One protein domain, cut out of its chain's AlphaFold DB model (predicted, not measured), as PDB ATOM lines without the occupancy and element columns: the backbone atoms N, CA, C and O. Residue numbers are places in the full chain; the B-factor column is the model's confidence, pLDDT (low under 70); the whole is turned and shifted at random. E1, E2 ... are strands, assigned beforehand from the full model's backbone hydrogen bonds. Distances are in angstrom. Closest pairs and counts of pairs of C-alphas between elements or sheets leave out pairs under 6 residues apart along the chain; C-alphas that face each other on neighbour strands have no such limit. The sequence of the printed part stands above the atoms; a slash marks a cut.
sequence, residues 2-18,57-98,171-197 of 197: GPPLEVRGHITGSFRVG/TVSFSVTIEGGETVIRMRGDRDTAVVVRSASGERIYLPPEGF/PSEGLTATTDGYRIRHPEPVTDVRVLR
ATOM      1  N   GLY A   2      24.694 -21.245  26.841       47.62
ATOM      2  CA  GLY A   2      23.547 -21.238  25.929       47.62
ATOM      3  C   GLY A   2      24.030 -21.596  24.520       47.62
ATOM      4  O   GLY A   2      25.193 -21.316  24.215       47.62
ATOM      5  N   PRO A   3      23.202 -22.243  23.687       46.06
ATOM      6  CA  PRO A   3      23.579 -22.494  22.304       46.06
ATOM      7  C   PRO A   3      23.907 -21.158  21.618       46.06
ATOM      8  O   PRO A   3      23.264 -20.151  21.938       46.06
ATOM      9  N   PRO A   4      24.894 -21.114  20.702       51.41
ATOM     10  CA  PRO A   4      25.079 -19.938  19.866       51.41
ATOM     11  C   PRO A   4      23.745 -19.668  19.168       51.41
ATOM     12  O   PRO A   4      23.137 -20.588  18.621       51.41
ATOM     13  N   LEU A   5      23.249 -18.434  19.258       54.53
ATOM     14  CA  LEU A   5      22.068 -18.013  18.517       54.53
ATOM     15  C   LEU A   5      22.413 -18.141  17.033       54.53
ATOM     16  O   LEU A   5      23.048 -17.260  16.459       54.53
ATOM     17  N   GLU A   6      22.054 -19.270  16.428       58.91
ATOM     18  CA  GLU A   6      22.110 -19.439  14.986       58.91
ATOM     19  C   GLU A   6      21.062 -18.500  14.388       58.91
ATOM     20  O   GLU A   6      19.884 -18.836  14.261       58.91
ATOM     21  N   VAL A   7      21.486 -17.279  14.061       61.50
ATOM     22  CA  VAL A   7      20.683 -16.344  13.279       61.50
ATOM     23  C   VAL A   7      20.634 -16.910  11.867       61.50
ATOM     24  O   VAL A   7      21.562 -16.739  11.084       61.50
ATOM     25  N   ARG A   8      19.568 -17.657  11.577       69.12
ATOM     26  CA  ARG A   8      19.255 -18.160  10.242       69.12
ATOM     27  C   ARG A   8      18.136 -17.316   9.662       69.12
ATOM     28  O   ARG A   8      17.050 -17.243  10.236       69.12
ATOM     29  N   GLY A   9      18.400 -16.664   8.538       74.88
ATOM     30  CA  GLY A   9      17.432 -15.794   7.881       74.88
ATOM     31  C   GLY A   9      17.626 -15.797   6.375       74.88
ATOM     32  O   GLY A   9      18.751 -15.713   5.895       74.88
ATOM     33  N   HIS A  10      16.532 -15.881   5.624       81.31
ATOM     34  CA  HIS A  10      16.549 -15.753   4.172       81.31
ATOM     35  C   HIS A  10      15.456 -14.778   3.738       81.31
ATOM     36  O   HIS A  10      14.279 -14.977   4.042       81.31
ATOM     37  N   ILE A  11      15.848 -13.714   3.042       80.31
ATOM     38  CA  ILE A  11      14.955 -12.655   2.572       80.31
ATOM     39  C   ILE A  11      15.166 -12.503   1.072       80.31
ATOM     40  O   ILE A  11      16.275 -12.241   0.624       80.31
ATOM     41  N   THR A  12      14.097 -12.620   0.294       81.81
ATOM     42  CA  THR A  12      14.099 -12.320  -1.144       81.81
ATOM     43  C   THR A  12      13.197 -11.139  -1.423       81.81
ATOM     44  O   THR A  12      12.066 -11.094  -0.937       81.81
ATOM     45  N   GLY A  13      13.677 -10.207  -2.236       76.50
ATOM     46  CA  GLY A  13      12.922  -9.043  -2.663       76.50
ATOM     47  C   GLY A  13      13.156  -8.732  -4.133       76.50
ATOM     48  O   GLY A  13      14.183  -9.069  -4.715       76.50
ATOM     49  N   SER A  14      12.184  -8.067  -4.739       73.94
ATOM     50  CA  SER A  14      12.294  -7.525  -6.090       73.94
ATOM     51  C   SER A  14      11.608  -6.169  -6.124       73.94
ATOM     52  O   SER A  14      10.478  -6.049  -5.643       73.94
ATOM     53  N   PHE A  15      12.255  -5.158  -6.695       63.75
ATOM     54  CA  PHE A  15      11.677  -3.830  -6.868       63.75
ATOM     55  C   PHE A  15      11.858  -3.348  -8.308       63.75
ATOM     56  O   PHE A  15      12.888  -3.583  -8.930       63.75
ATOM     57  N   ARG A  16      10.838  -2.667  -8.843       56.84
ATOM     58  CA  ARG A  16      10.928  -2.010 -10.153       56.84
ATOM     59  C   ARG A  16      11.401  -0.575  -9.995       56.84
ATOM     60  O   ARG A  16      10.860   0.184  -9.183       56.84
ATOM     61  N   VAL A  17      12.359  -0.185 -10.816       47.00
ATOM     62  CA  VAL A  17      12.780   1.194 -11.004       47.00
ATOM     63  C   VAL A  17      11.622   1.968 -11.652       47.00
ATOM     64  O   VAL A  17      11.067   1.562 -12.660       47.00
ATOM     65  N   GLY A  18      11.139   3.024 -10.976       47.84
ATOM     66  CA  GLY A  18      10.063   3.907 -11.465       47.84
ATOM     67  C   GLY A  18       8.656   3.664 -10.894       47.84
ATOM     68  O   GLY A  18       7.814   4.563 -10.930       47.84
ATOM     69  N   THR A  57      14.200  -3.870 -13.414       72.44
ATOM     70  CA  THR A  57      13.806  -4.662 -12.232       72.44
ATOM     71  C   THR A  57      15.032  -5.184 -11.503       72.44
ATOM     72  O   THR A  57      15.707  -6.085 -11.986       72.44
ATOM     73  N   VAL A  58      15.265  -4.682 -10.291       79.19
ATOM     74  CA  VAL A  58      16.321  -5.188  -9.411       79.19
ATOM     75  C   VAL A  58      15.739  -6.286  -8.532       79.19
ATOM     76  O   VAL A  58      14.705  -6.101  -7.880       79.19
ATOM     77  N   SER A  59      16.409  -7.434  -8.489       83.25
ATOM     78  CA  SER A  59      16.095  -8.503  -7.542       83.25
ATOM     79  C   SER A  59      17.270  -8.750  -6.610       83.25
ATOM     80  O   SER A  59      18.430  -8.682  -7.009       83.25
ATOM     81  N   PHE A  60      16.970  -8.999  -5.340       86.88
ATOM     82  CA  PHE A  60      17.981  -9.247  -4.328       86.88
ATOM     83  C   PHE A  60      17.578 -10.397  -3.411       86.88
ATOM     84  O   PHE A  60      16.398 -10.625  -3.129       86.88
ATOM     85  N   SER A  61      18.581 -11.116  -2.921       88.25
ATOM     86  CA  SER A  61      18.417 -12.146  -1.899       88.25
ATOM     87  C   SER A  61      19.461 -11.964  -0.809       88.25
ATOM     88  O   SER A  61      20.647 -11.860  -1.116       88.25
ATOM     89  N   VAL A  62      19.033 -11.980   0.447       90.00
ATOM     90  CA  VAL A  62      19.886 -11.937   1.635       90.00
ATOM     91  C   VAL A  62      19.775 -13.276   2.345       90.00
ATOM     92  O   VAL A  62      18.670 -13.742   2.609       90.00
ATOM     93  N   THR A  63      20.911 -13.893   2.643       90.19
ATOM     94  CA  THR A  63      21.018 -15.139   3.408       90.19
ATOM     95  C   THR A  63      21.952 -14.904   4.583       90.19
ATOM     96  O   THR A  63      23.071 -14.448   4.379       90.19
ATOM     97  N   ILE A  64      21.498 -15.190   5.797       88.81
ATOM     98  CA  ILE A  64      22.287 -15.094   7.025       88.81
ATOM     99  C   ILE A  64      22.406 -16.513   7.566       88.81
ATOM    100  O   ILE A  64      21.389 -17.103   7.933       88.81
ATOM    101  N   GLU A  65      23.614 -17.069   7.562       84.25
ATOM    102  CA  GLU A  65      23.912 -18.427   8.027       84.25
ATOM    103  C   GLU A  65      25.324 -18.481   8.615       84.25
ATOM    104  O   GLU A  65      26.217 -17.781   8.156       84.25
ATOM    105  N   GLY A  66      25.550 -19.299   9.648       76.88
ATOM    106  CA  GLY A  66      26.902 -19.519  10.191       76.88
ATOM    107  C   GLY A  66      27.596 -18.270  10.752       76.88
ATOM    108  O   GLY A  66      28.814 -18.273  10.902       76.88
ATOM    109  N   GLY A  67      26.840 -17.209  11.053       82.94
ATOM    110  CA  GLY A  67      27.384 -15.917  11.475       82.94
ATOM    111  C   GLY A  67      27.860 -15.027  10.325       82.94
ATOM    112  O   GLY A  67      28.307 -13.924  10.597       82.94
ATOM    113  N   GLU A  68      27.726 -15.448   9.066       86.44
ATOM    114  CA  GLU A  68      27.989 -14.610   7.895       86.44
ATOM    115  C   GLU A  68      26.691 -14.213   7.188       86.44
ATOM    116  O   GLU A  68      25.668 -14.897   7.254       86.44
ATOM    117  N   THR A  69      26.745 -13.093   6.473       87.69
ATOM    118  CA  THR A  69      25.658 -12.616   5.625       87.69
ATOM    119  C   THR A  69      26.097 -12.600   4.169       87.69
ATOM    120  O   THR A  69      27.083 -11.969   3.799       87.69
ATOM    121  N   VAL A  70      25.328 -13.263   3.312       90.12
ATOM    122  CA  VAL A  70      25.518 -13.281   1.865       90.12
ATOM    123  C   VAL A  70      24.364 -12.550   1.196       90.12
ATOM    124  O   VAL A  70      23.208 -12.957   1.303       90.12
ATOM    125  N   ILE A  71      24.680 -11.490   0.460       90.12
ATOM    126  CA  ILE A  71      23.717 -10.710  -0.319       90.12
ATOM    127  C   ILE A  71      24.013 -10.962  -1.792       90.12
ATOM    128  O   ILE A  71      25.157 -10.856  -2.225       90.12
ATOM    129  N   ARG A  72      23.000 -11.319  -2.578       89.75
ATOM    130  CA  ARG A  72      23.097 -11.378  -4.039       89.75
ATOM    131  C   ARG A  72      22.194 -10.309  -4.614       89.75
ATOM    132  O   ARG A  72      21.020 -10.255  -4.260       89.75
ATOM    133  N   MET A  73      22.758  -9.505  -5.492       86.62
ATOM    134  CA  MET A  73      22.083  -8.461  -6.242       86.62
ATOM    135  C   MET A  73      22.046  -8.889  -7.699       86.62
ATOM    136  O   MET A  73      23.019  -9.465  -8.178       86.62
ATOM    137  N   ARG A  74      20.923  -8.637  -8.369       85.88
ATOM    138  CA  ARG A  74      20.697  -8.914  -9.788       85.88
ATOM    139  C   ARG A  74      19.997  -7.718 -10.432       85.88
ATOM    140  O   ARG A  74      19.027  -7.218  -9.854       85.88
ATOM    141  N   GLY A  75      20.445  -7.298 -11.610       75.69
ATOM    142  CA  GLY A  75      19.932  -6.107 -12.305       75.69
ATOM    143  C   GLY A  75      20.832  -4.871 -12.157       75.69
ATOM    144  O   GLY A  75      22.035  -5.008 -11.982       75.69
ATOM    145  N   ASP A  76      20.241  -3.678 -12.259       66.56
ATOM    146  CA  ASP A  76      20.930  -2.418 -12.583       66.56
ATOM    147  C   ASP A  76      22.103  -1.971 -11.663       66.56
ATOM    148  O   ASP A  76      22.159  -2.253 -10.456       66.56
ATOM    149  N   ARG A  77      23.036  -1.235 -12.291       66.69
ATOM    150  CA  ARG A  77      24.355  -0.788 -11.809       66.69
ATOM    151  C   ARG A  77      24.341   0.358 -10.796       66.69
ATOM    152  O   ARG A  77      25.357   0.563 -10.143       66.69
ATOM    153  N   ASP A  78      23.242   1.095 -10.644       69.81
ATOM    154  CA  ASP A  78      23.180   2.261  -9.746       69.81
ATOM    155  C   ASP A  78      22.674   1.873  -8.343       69.81
ATOM    156  O   ASP A  78      21.858   2.567  -7.744       69.81
ATOM    157  N   THR A  79      23.113   0.722  -7.809       78.94
ATOM    158  CA  THR A  79      22.622   0.191  -6.526       78.94
ATOM    159  C   THR A  79      23.715   0.051  -5.468       78.94
ATOM    160  O   THR A  79      24.468  -0.910  -5.473       78.94
ATOM    161  N   ALA A  80      23.794   0.960  -4.497       84.69
ATOM    162  CA  ALA A  80      24.688   0.785  -3.350       84.69
ATOM    163  C   ALA A  80      24.001  -0.037  -2.252       84.69
ATOM    164  O   ALA A  80      22.837   0.199  -1.918       84.69
ATOM    165  N   VAL A  81      24.719  -0.986  -1.655       87.44
ATOM    166  CA  VAL A  81      24.202  -1.795  -0.545       87.44
ATOM    167  C   VAL A  81      24.856  -1.345   0.749       87.44
ATOM    168  O   VAL A  81      26.061  -1.470   0.927       87.44
ATOM    169  N   VAL A  82      24.046  -0.846   1.672       88.00
ATOM    170  CA  VAL A  82      24.461  -0.472   3.020       88.00
ATOM    171  C   VAL A  82      24.035  -1.570   3.982       88.00
ATOM    172  O   VAL A  82      22.887  -2.015   3.980       88.00
ATOM    173  N   VAL A  83      24.969  -2.016   4.803       88.94
ATOM    174  CA  VAL A  83      24.819  -3.124   5.737       88.94
ATOM    175  C   VAL A  83      25.141  -2.630   7.136       88.94
ATOM    176  O   VAL A  83      26.191  -2.034   7.336       88.94
ATOM    177  N   ARG A  84      24.281  -2.909   8.117       86.56
ATOM    178  CA  ARG A  84      24.530  -2.570   9.522       86.56
ATOM    179  C   ARG A  84      24.666  -3.825  10.379       86.56
ATOM    180  O   ARG A  84      23.712  -4.595  10.513       86.56
ATOM    181  N   SER A  85      25.811  -3.959  11.035       87.62
ATOM    182  CA  SER A  85      26.189  -5.089  11.893       87.62
ATOM    183  C   SER A  85      26.681  -4.609  13.261       87.62
ATOM    184  O   SER A  85      26.679  -3.409  13.545       87.62
ATOM    185  N   ALA A  86      27.102  -5.538  14.127       81.75
ATOM    186  CA  ALA A  86      27.694  -5.205  15.426       81.75
ATOM    187  C   ALA A  86      28.964  -4.343  15.287       81.75
ATOM    188  O   ALA A  86      29.177  -3.445  16.099       81.75
ATOM    189  N   SER A  87      29.748  -4.558  14.224       76.75
ATOM    190  CA  SER A  87      30.916  -3.741  13.871       76.75
ATOM    191  C   SER A  87      30.587  -2.330  13.367       76.75
ATOM    192  O   SER A  87      31.503  -1.560  13.100       76.75
ATOM    193  N   GLY A  88      29.309  -1.999  13.150       85.06
ATOM    194  CA  GLY A  88      28.882  -0.738  12.542       85.06
ATOM    195  C   GLY A  88      28.325  -0.891  11.125       85.06
ATOM    196  O   GLY A  88      27.806  -1.942  10.751       85.06
ATOM    197  N   GLU A  89      28.371   0.196  10.357       88.25
ATOM    198  CA  GLU A  89      27.822   0.282   8.999       88.25
ATOM    199  C   GLU A  89      28.907   0.025   7.939       88.25
ATOM    200  O   GLU A  89      30.024   0.524   8.058       88.25
ATOM    201  N   ARG A  90      28.585  -0.744   6.892       84.75
ATOM    202  CA  ARG A  90      29.442  -0.999   5.726       84.75
ATOM    203  C   ARG A  90      28.692  -0.717   4.433       84.75
ATOM    204  O   ARG A  90      27.555  -1.153   4.274       84.75
ATOM    205  N   ILE A  91      29.343  -0.026   3.501       88.50
ATOM    206  CA  ILE A  91      28.774   0.349   2.203       88.50
ATOM    207  C   ILE A  91      29.497  -0.432   1.106       88.50
ATOM    208  O   ILE A  91      30.716  -0.361   0.985       88.50
ATOM    209  N   TYR A  92      28.733  -1.160   0.299       86.62
ATOM    210  CA  TYR A  92      29.205  -1.931  -0.842       86.62
ATOM    211  C   TYR A  92      28.749  -1.258  -2.129       86.62
ATOM    212  O   TYR A  92      27.548  -1.088  -2.368       86.62
ATOM    213  N   LEU A  93      29.724  -0.874  -2.946       86.62
ATOM    214  CA  LEU A  93      29.489  -0.276  -4.251       86.62
ATOM    215  C   LEU A  93      29.467  -1.366  -5.328       86.62
ATOM    216  O   LEU A  93      30.256  -2.311  -5.244       86.62
ATOM    217  N   PRO A  94      28.595  -1.250  -6.339       83.88
ATOM    218  CA  PRO A  94      28.629  -2.111  -7.513       83.88
ATOM    219  C   PRO A  94      30.024  -2.150  -8.147       83.88
ATOM    220  O   PRO A  94      30.718  -1.131  -8.151       83.88
ATOM    221  N   PRO A  95      30.449  -3.298  -8.706       80.38
ATOM    222  CA  PRO A  95      31.693  -3.362  -9.458       80.38
ATOM    223  C   PRO A  95      31.689  -2.389 -10.646       80.38
ATOM    224  O   PRO A  95      30.722  -2.330 -11.411       80.38
ATOM    225  N   GLU A  96      32.814  -1.703 -10.845       65.19
ATOM    226  CA  GLU A  96      33.116  -0.917 -12.046       65.19
ATOM    227  C   GLU A  96      33.023  -1.834 -13.287       65.19
ATOM    228  O   GLU A  96      33.862  -2.713 -13.481       65.19
ATOM    229  N   GLY A  97      31.981  -1.679 -14.113       58.75
ATOM    230  CA  GLY A  97      31.811  -2.436 -15.365       58.75
ATOM    231  C   GLY A  97      30.674  -3.465 -15.413       58.75
ATOM    232  O   GLY A  97      30.558  -4.151 -16.424       58.75
ATOM    233  N   PHE A  98      29.820  -3.561 -14.389       58.50
ATOM    234  CA  PHE A  98      28.571  -4.332 -14.473       58.50
ATOM    235  C   PHE A  98      27.551  -3.636 -15.418       58.50
ATOM    236  O   PHE A  98      27.462  -2.407 -15.438       58.50
ATOM    237  N   PRO A 171      37.026  -2.188   0.059       50.69
ATOM    238  CA  PRO A 171      35.594  -2.532   0.050       50.69
ATOM    239  C   PRO A 171      35.268  -3.724  -0.872       50.69
ATOM    240  O   PRO A 171      34.134  -4.192  -0.949       50.69
ATOM    241  N   SER A 172      36.291  -4.230  -1.560       50.56
ATOM    242  CA  SER A 172      36.348  -5.443  -2.365       50.56
ATOM    243  C   SER A 172      36.373  -6.739  -1.549       50.56
ATOM    244  O   SER A 172      36.146  -7.803  -2.126       50.56
ATOM    245  N   GLU A 173      36.669  -6.702  -0.243       58.75
ATOM    246  CA  GLU A 173      36.751  -7.917   0.574       58.75
ATOM    247  C   GLU A 173      35.348  -8.528   0.737       58.75
ATOM    248  O   GLU A 173      34.533  -8.110   1.558       58.75
ATOM    249  N   GLY A 174      35.033  -9.489  -0.135       75.00
ATOM    250  CA  GLY A 174      33.748 -10.180  -0.180       75.00
ATOM    251  C   GLY A 174      32.807  -9.744  -1.303       75.00
ATOM    252  O   GLY A 174      31.732 -10.333  -1.411       75.00
ATOM    253  N   LEU A 175      33.179  -8.783  -2.155       84.31
ATOM    254  CA  LEU A 175      32.378  -8.417  -3.324       84.31
ATOM    255  C   LEU A 175      32.847  -9.196  -4.557       84.31
ATOM    256  O   LEU A 175      34.016  -9.175  -4.928       84.31
ATOM    257  N   THR A 176      31.938  -9.921  -5.195       84.06
ATOM    258  CA  THR A 176      32.238 -10.757  -6.359       84.06
ATOM    259  C   THR A 176      31.231 -10.478  -7.461       84.06
ATOM    260  O   THR A 176      30.032 -10.682  -7.267       84.06
ATOM    261  N   ALA A 177      31.713 -10.032  -8.620       82.31
ATOM    262  CA  ALA A 177      30.889  -9.914  -9.817       82.31
ATOM    263  C   ALA A 177      30.402 -11.301 -10.266       82.31
ATOM    264  O   ALA A 177      31.118 -12.300 -10.178       82.31
ATOM    265  N   THR A 178      29.166 -11.367 -10.736       79.69
ATOM    266  CA  THR A 178      28.530 -12.582 -11.249       79.69
ATOM    267  C   THR A 178      27.877 -12.271 -12.589       79.69
ATOM    268  O   THR A 178      27.617 -11.115 -12.887       79.69
ATOM    269  N   THR A 179      27.568 -13.287 -13.394       79.19
ATOM    270  CA  THR A 179      26.953 -13.105 -14.725       79.19
ATOM    271  C   THR A 179      25.649 -12.301 -14.706       79.19
ATOM    272  O   THR A 179      25.302 -11.684 -15.700       79.19
ATOM    273  N   ASP A 180      24.924 -12.322 -13.590       76.75
ATOM    274  CA  ASP A 180      23.586 -11.736 -13.461       76.75
ATOM    275  C   ASP A 180      23.560 -10.527 -12.504       76.75
ATOM    276  O   ASP A 180      22.511  -9.930 -12.281       76.75
ATOM    277  N   GLY A 181      24.704 -10.171 -11.906       83.12
ATOM    278  CA  GLY A 181      24.774  -9.148 -10.863       83.12
ATOM    279  C   GLY A 181      26.064  -9.189 -10.059       83.12
ATOM    280  O   GLY A 181      27.142  -9.480 -10.572       83.12
ATOM    281  N   TYR A 182      25.962  -9.003  -8.749       86.94
ATOM    282  CA  TYR A 182      27.096  -9.146  -7.839       86.94
ATOM    283  C   TYR A 182      26.674  -9.780  -6.514       86.94
ATOM    284  O   TYR A 182      25.515  -9.743  -6.096       86.94
ATOM    285  N   ARG A 183      27.634 -10.408  -5.844       89.06
ATOM    286  CA  ARG A 183      27.474 -11.038  -4.537       89.06
ATOM    287  C   ARG A 183      28.356 -10.324  -3.527       89.06
ATOM    288  O   ARG A 183      29.534 -10.135  -3.785       89.06
ATOM    289  N   ILE A 184      27.794 -10.011  -2.371       90.69
ATOM    290  CA  ILE A 184      28.498  -9.479  -1.211       90.69
ATOM    291  C   ILE A 184      28.533 -10.569  -0.142       90.69
ATOM    292  O   ILE A 184      27.504 -11.166   0.181       90.69
ATOM    293  N   ARG A 185      29.713 -10.828   0.411       91.31
ATOM    294  CA  ARG A 185      29.936 -11.669   1.584       91.31
ATOM    295  C   ARG A 185      30.382 -10.774   2.732       91.31
ATOM    296  O   ARG A 185      31.453 -10.182   2.677       91.31
ATOM    297  N   HIS A 186      29.558 -10.697   3.762       89.50
ATOM    298  CA  HIS A 186      29.829  -9.953   4.976       89.50
ATOM    299  C   HIS A 186      30.084 -10.952   6.122       89.50
ATOM    300  O   HIS A 186      29.241 -11.817   6.350       89.50
ATOM    301  N   PRO A 187      31.239 -10.894   6.813       86.94
ATOM    302  CA  PRO A 187      31.677 -11.933   7.756       86.94
ATOM    303  C   PRO A 187      30.896 -11.967   9.078       86.94
ATOM    304  O   PRO A 187      31.118 -12.864   9.884       86.94
ATOM    305  N   GLU A 188      30.007 -11.001   9.301       84.94
ATOM    306  CA  GLU A 188      29.198 -10.871  10.510       84.94
ATOM    307  C   GLU A 188      27.695 -10.985  10.187       84.94
ATOM    308  O   GLU A 188      27.270 -10.783   9.039       84.94
ATOM    309  N   PRO A 189      26.843 -11.304  11.178       84.94
ATOM    310  CA  PRO A 189      25.404 -11.267  10.986       84.94
ATOM    311  C   PRO A 189      24.914  -9.814  10.981       84.94
ATOM    312  O   PRO A 189      25.264  -9.011  11.851       84.94
ATOM    313  N   VAL A 190      24.065  -9.487  10.011       87.62
ATOM    314  CA  VAL A 190      23.541  -8.128   9.823       87.62
ATOM    315  C   VAL A 190      22.215  -7.938  10.550       87.62
ATOM    316  O   VAL A 190      21.403  -8.856  10.663       87.62
ATOM    317  N   THR A 191      21.975  -6.717  11.017       88.12
ATOM    318  CA  THR A 191      20.716  -6.303  11.659       88.12
ATOM    319  C   THR A 191      19.814  -5.502  10.725       88.12
ATOM    320  O   THR A 191      18.595  -5.545  10.872       88.12
ATOM    321  N   ASP A 192      20.403  -4.788   9.765       86.00
ATOM    322  CA  ASP A 192      19.700  -3.968   8.783       86.00
ATOM    323  C   ASP A 192      20.458  -3.984   7.450       86.00
ATOM    324  O   ASP A 192      21.693  -3.995   7.421       86.00
ATOM    325  N   VAL A 193      19.707  -4.013   6.349       87.25
ATOM    326  CA  VAL A 193      20.237  -3.954   4.982       87.25
ATOM    327  C   VAL A 193      19.409  -2.949   4.199       87.25
ATOM    328  O   VAL A 193      18.190  -3.090   4.077       87.25
ATOM    329  N   ARG A 194      20.080  -1.951   3.630       87.75
ATOM    330  CA  ARG A 194      19.468  -0.898   2.823       87.75
ATOM    331  C   ARG A 194      20.081  -0.908   1.438       87.75
ATOM    332  O   ARG A 194      21.294  -0.893   1.287       87.75
ATOM    333  N   VAL A 195      19.226  -0.895   0.426       85.00
ATOM    334  CA  VAL A 195      19.639  -0.733  -0.967       85.00
ATOM    335  C   VAL A 195      19.316   0.698  -1.378       85.00
ATOM    336  O   VAL A 195      18.171   1.136  -1.244       85.00
ATOM    337  N   LEU A 196      20.331   1.431  -1.823       83.25
ATOM    338  CA  LEU A 196      20.250   2.813  -2.286       83.25
ATOM    339  C   LEU A 196      20.410   2.852  -3.802       83.25
ATOM    340  O   LEU A 196      21.154   2.049  -4.348       83.25
ATOM    341  N   ARG A 197      19.714   3.785  -4.446       74.38
ATOM    342  CA  ARG A 197      19.773   4.099  -5.874       74.38
ATOM    343  C   ARG A 197      19.296   5.522  -6.115       74.38
ATOM    344  O   ARG A 197      18.547   6.016  -5.237       74.38
TER     345      ARG A 197
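Overview. This is residues 2 to 18, 57 to 98 and 171 to 197 of the 197 residues of an uncharacterized protein of Halobellus salinus (UniProt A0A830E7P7). Two antiparallel sheets lie partly face to face as a sandwich, a twisted sheet of five strands and a smaller sheet of three that covers part of it, with E1 reaching past the small sheet at one edge. The strands of the two sheets run nearly in line, at 17 degrees, and residues 2 to 7 run out beyond one end as a tail that adds to the length. The printed part has 86 residues and no named helix; its eight named strands, E1 to E8 along the chain, form the orders E1 E2 E3 E7 E6 and E5 E4 E8. The class is all strand, and the whole is compact, with a radius of gyration of the C-alphas of 13.0 A and spans of 45 by 24 by 22 A.

Along the chain. E1, residues 9 to 16, begins at C-alpha 9, (17.432, -15.794, 7.881), and measures 23.6 A. E2, residues 57 to 65, is the longest at 26.5 A. E3, residues 68 to 74, measures 20.0 A. E4 is residues 80 to 85, 16.4 A, and E5 is residues 88 to 92, 13.4 A. E6, residues 175 to 178, measures 9.7 A. E7, residues 181 to 186, and E8, residues 190 to 196, measure 16.6 A each; E8 ends at C-alpha 196, (20.250, 2.813, -2.286).

Arrangement. In the larger sheet, edge strand E1 is antiparallel to E2 at 172 degrees, with N 11 and O 62 at 2.9 A. The hairpin E2 and E3 has N 63 and O 70 at 2.8 A. E3 and E7 stand at 167 degrees, with N 71 and O 184 at 2.9 A. The hairpin E6 and E7 has N 176 and O 183 at 2.8 A; E6 is the other edge strand. In the smaller sheet, the hairpin E4 and E5 has N 83 and O 90 at 2.8 A, and E4 and E8 have N 82 and O 194 at 2.8 A. The facing parts of the sheets are 10.9 A centre to centre. Between them, the closest C-alphas of E3 and E8, those of Thr 69 and Val 190, are 6.5 A apart. E3 and E4 are near each other, with 5 pairs of C-alphas within 10 A. E1 is apart from E4, E5 and E8.

Size, cuts and confidence. The farthest C-alphas, those of Gly 2 and Gly 18, are 47.0 A apart. Residues 19 to 56 are not printed, with 9.4 A between C-alphas 18 and 57; residues 99 to 170 are not printed, with 16.2 A between C-alphas 98 and 171. The links printed whole are tight, and those from E3 to E4 and E7 to E8 change sheets. Mean pLDDT of the printed part is 78.0; residues 2 to 8, 15 to 18, 76 to 78, 96 to 98 and 171 to 173 are under 70.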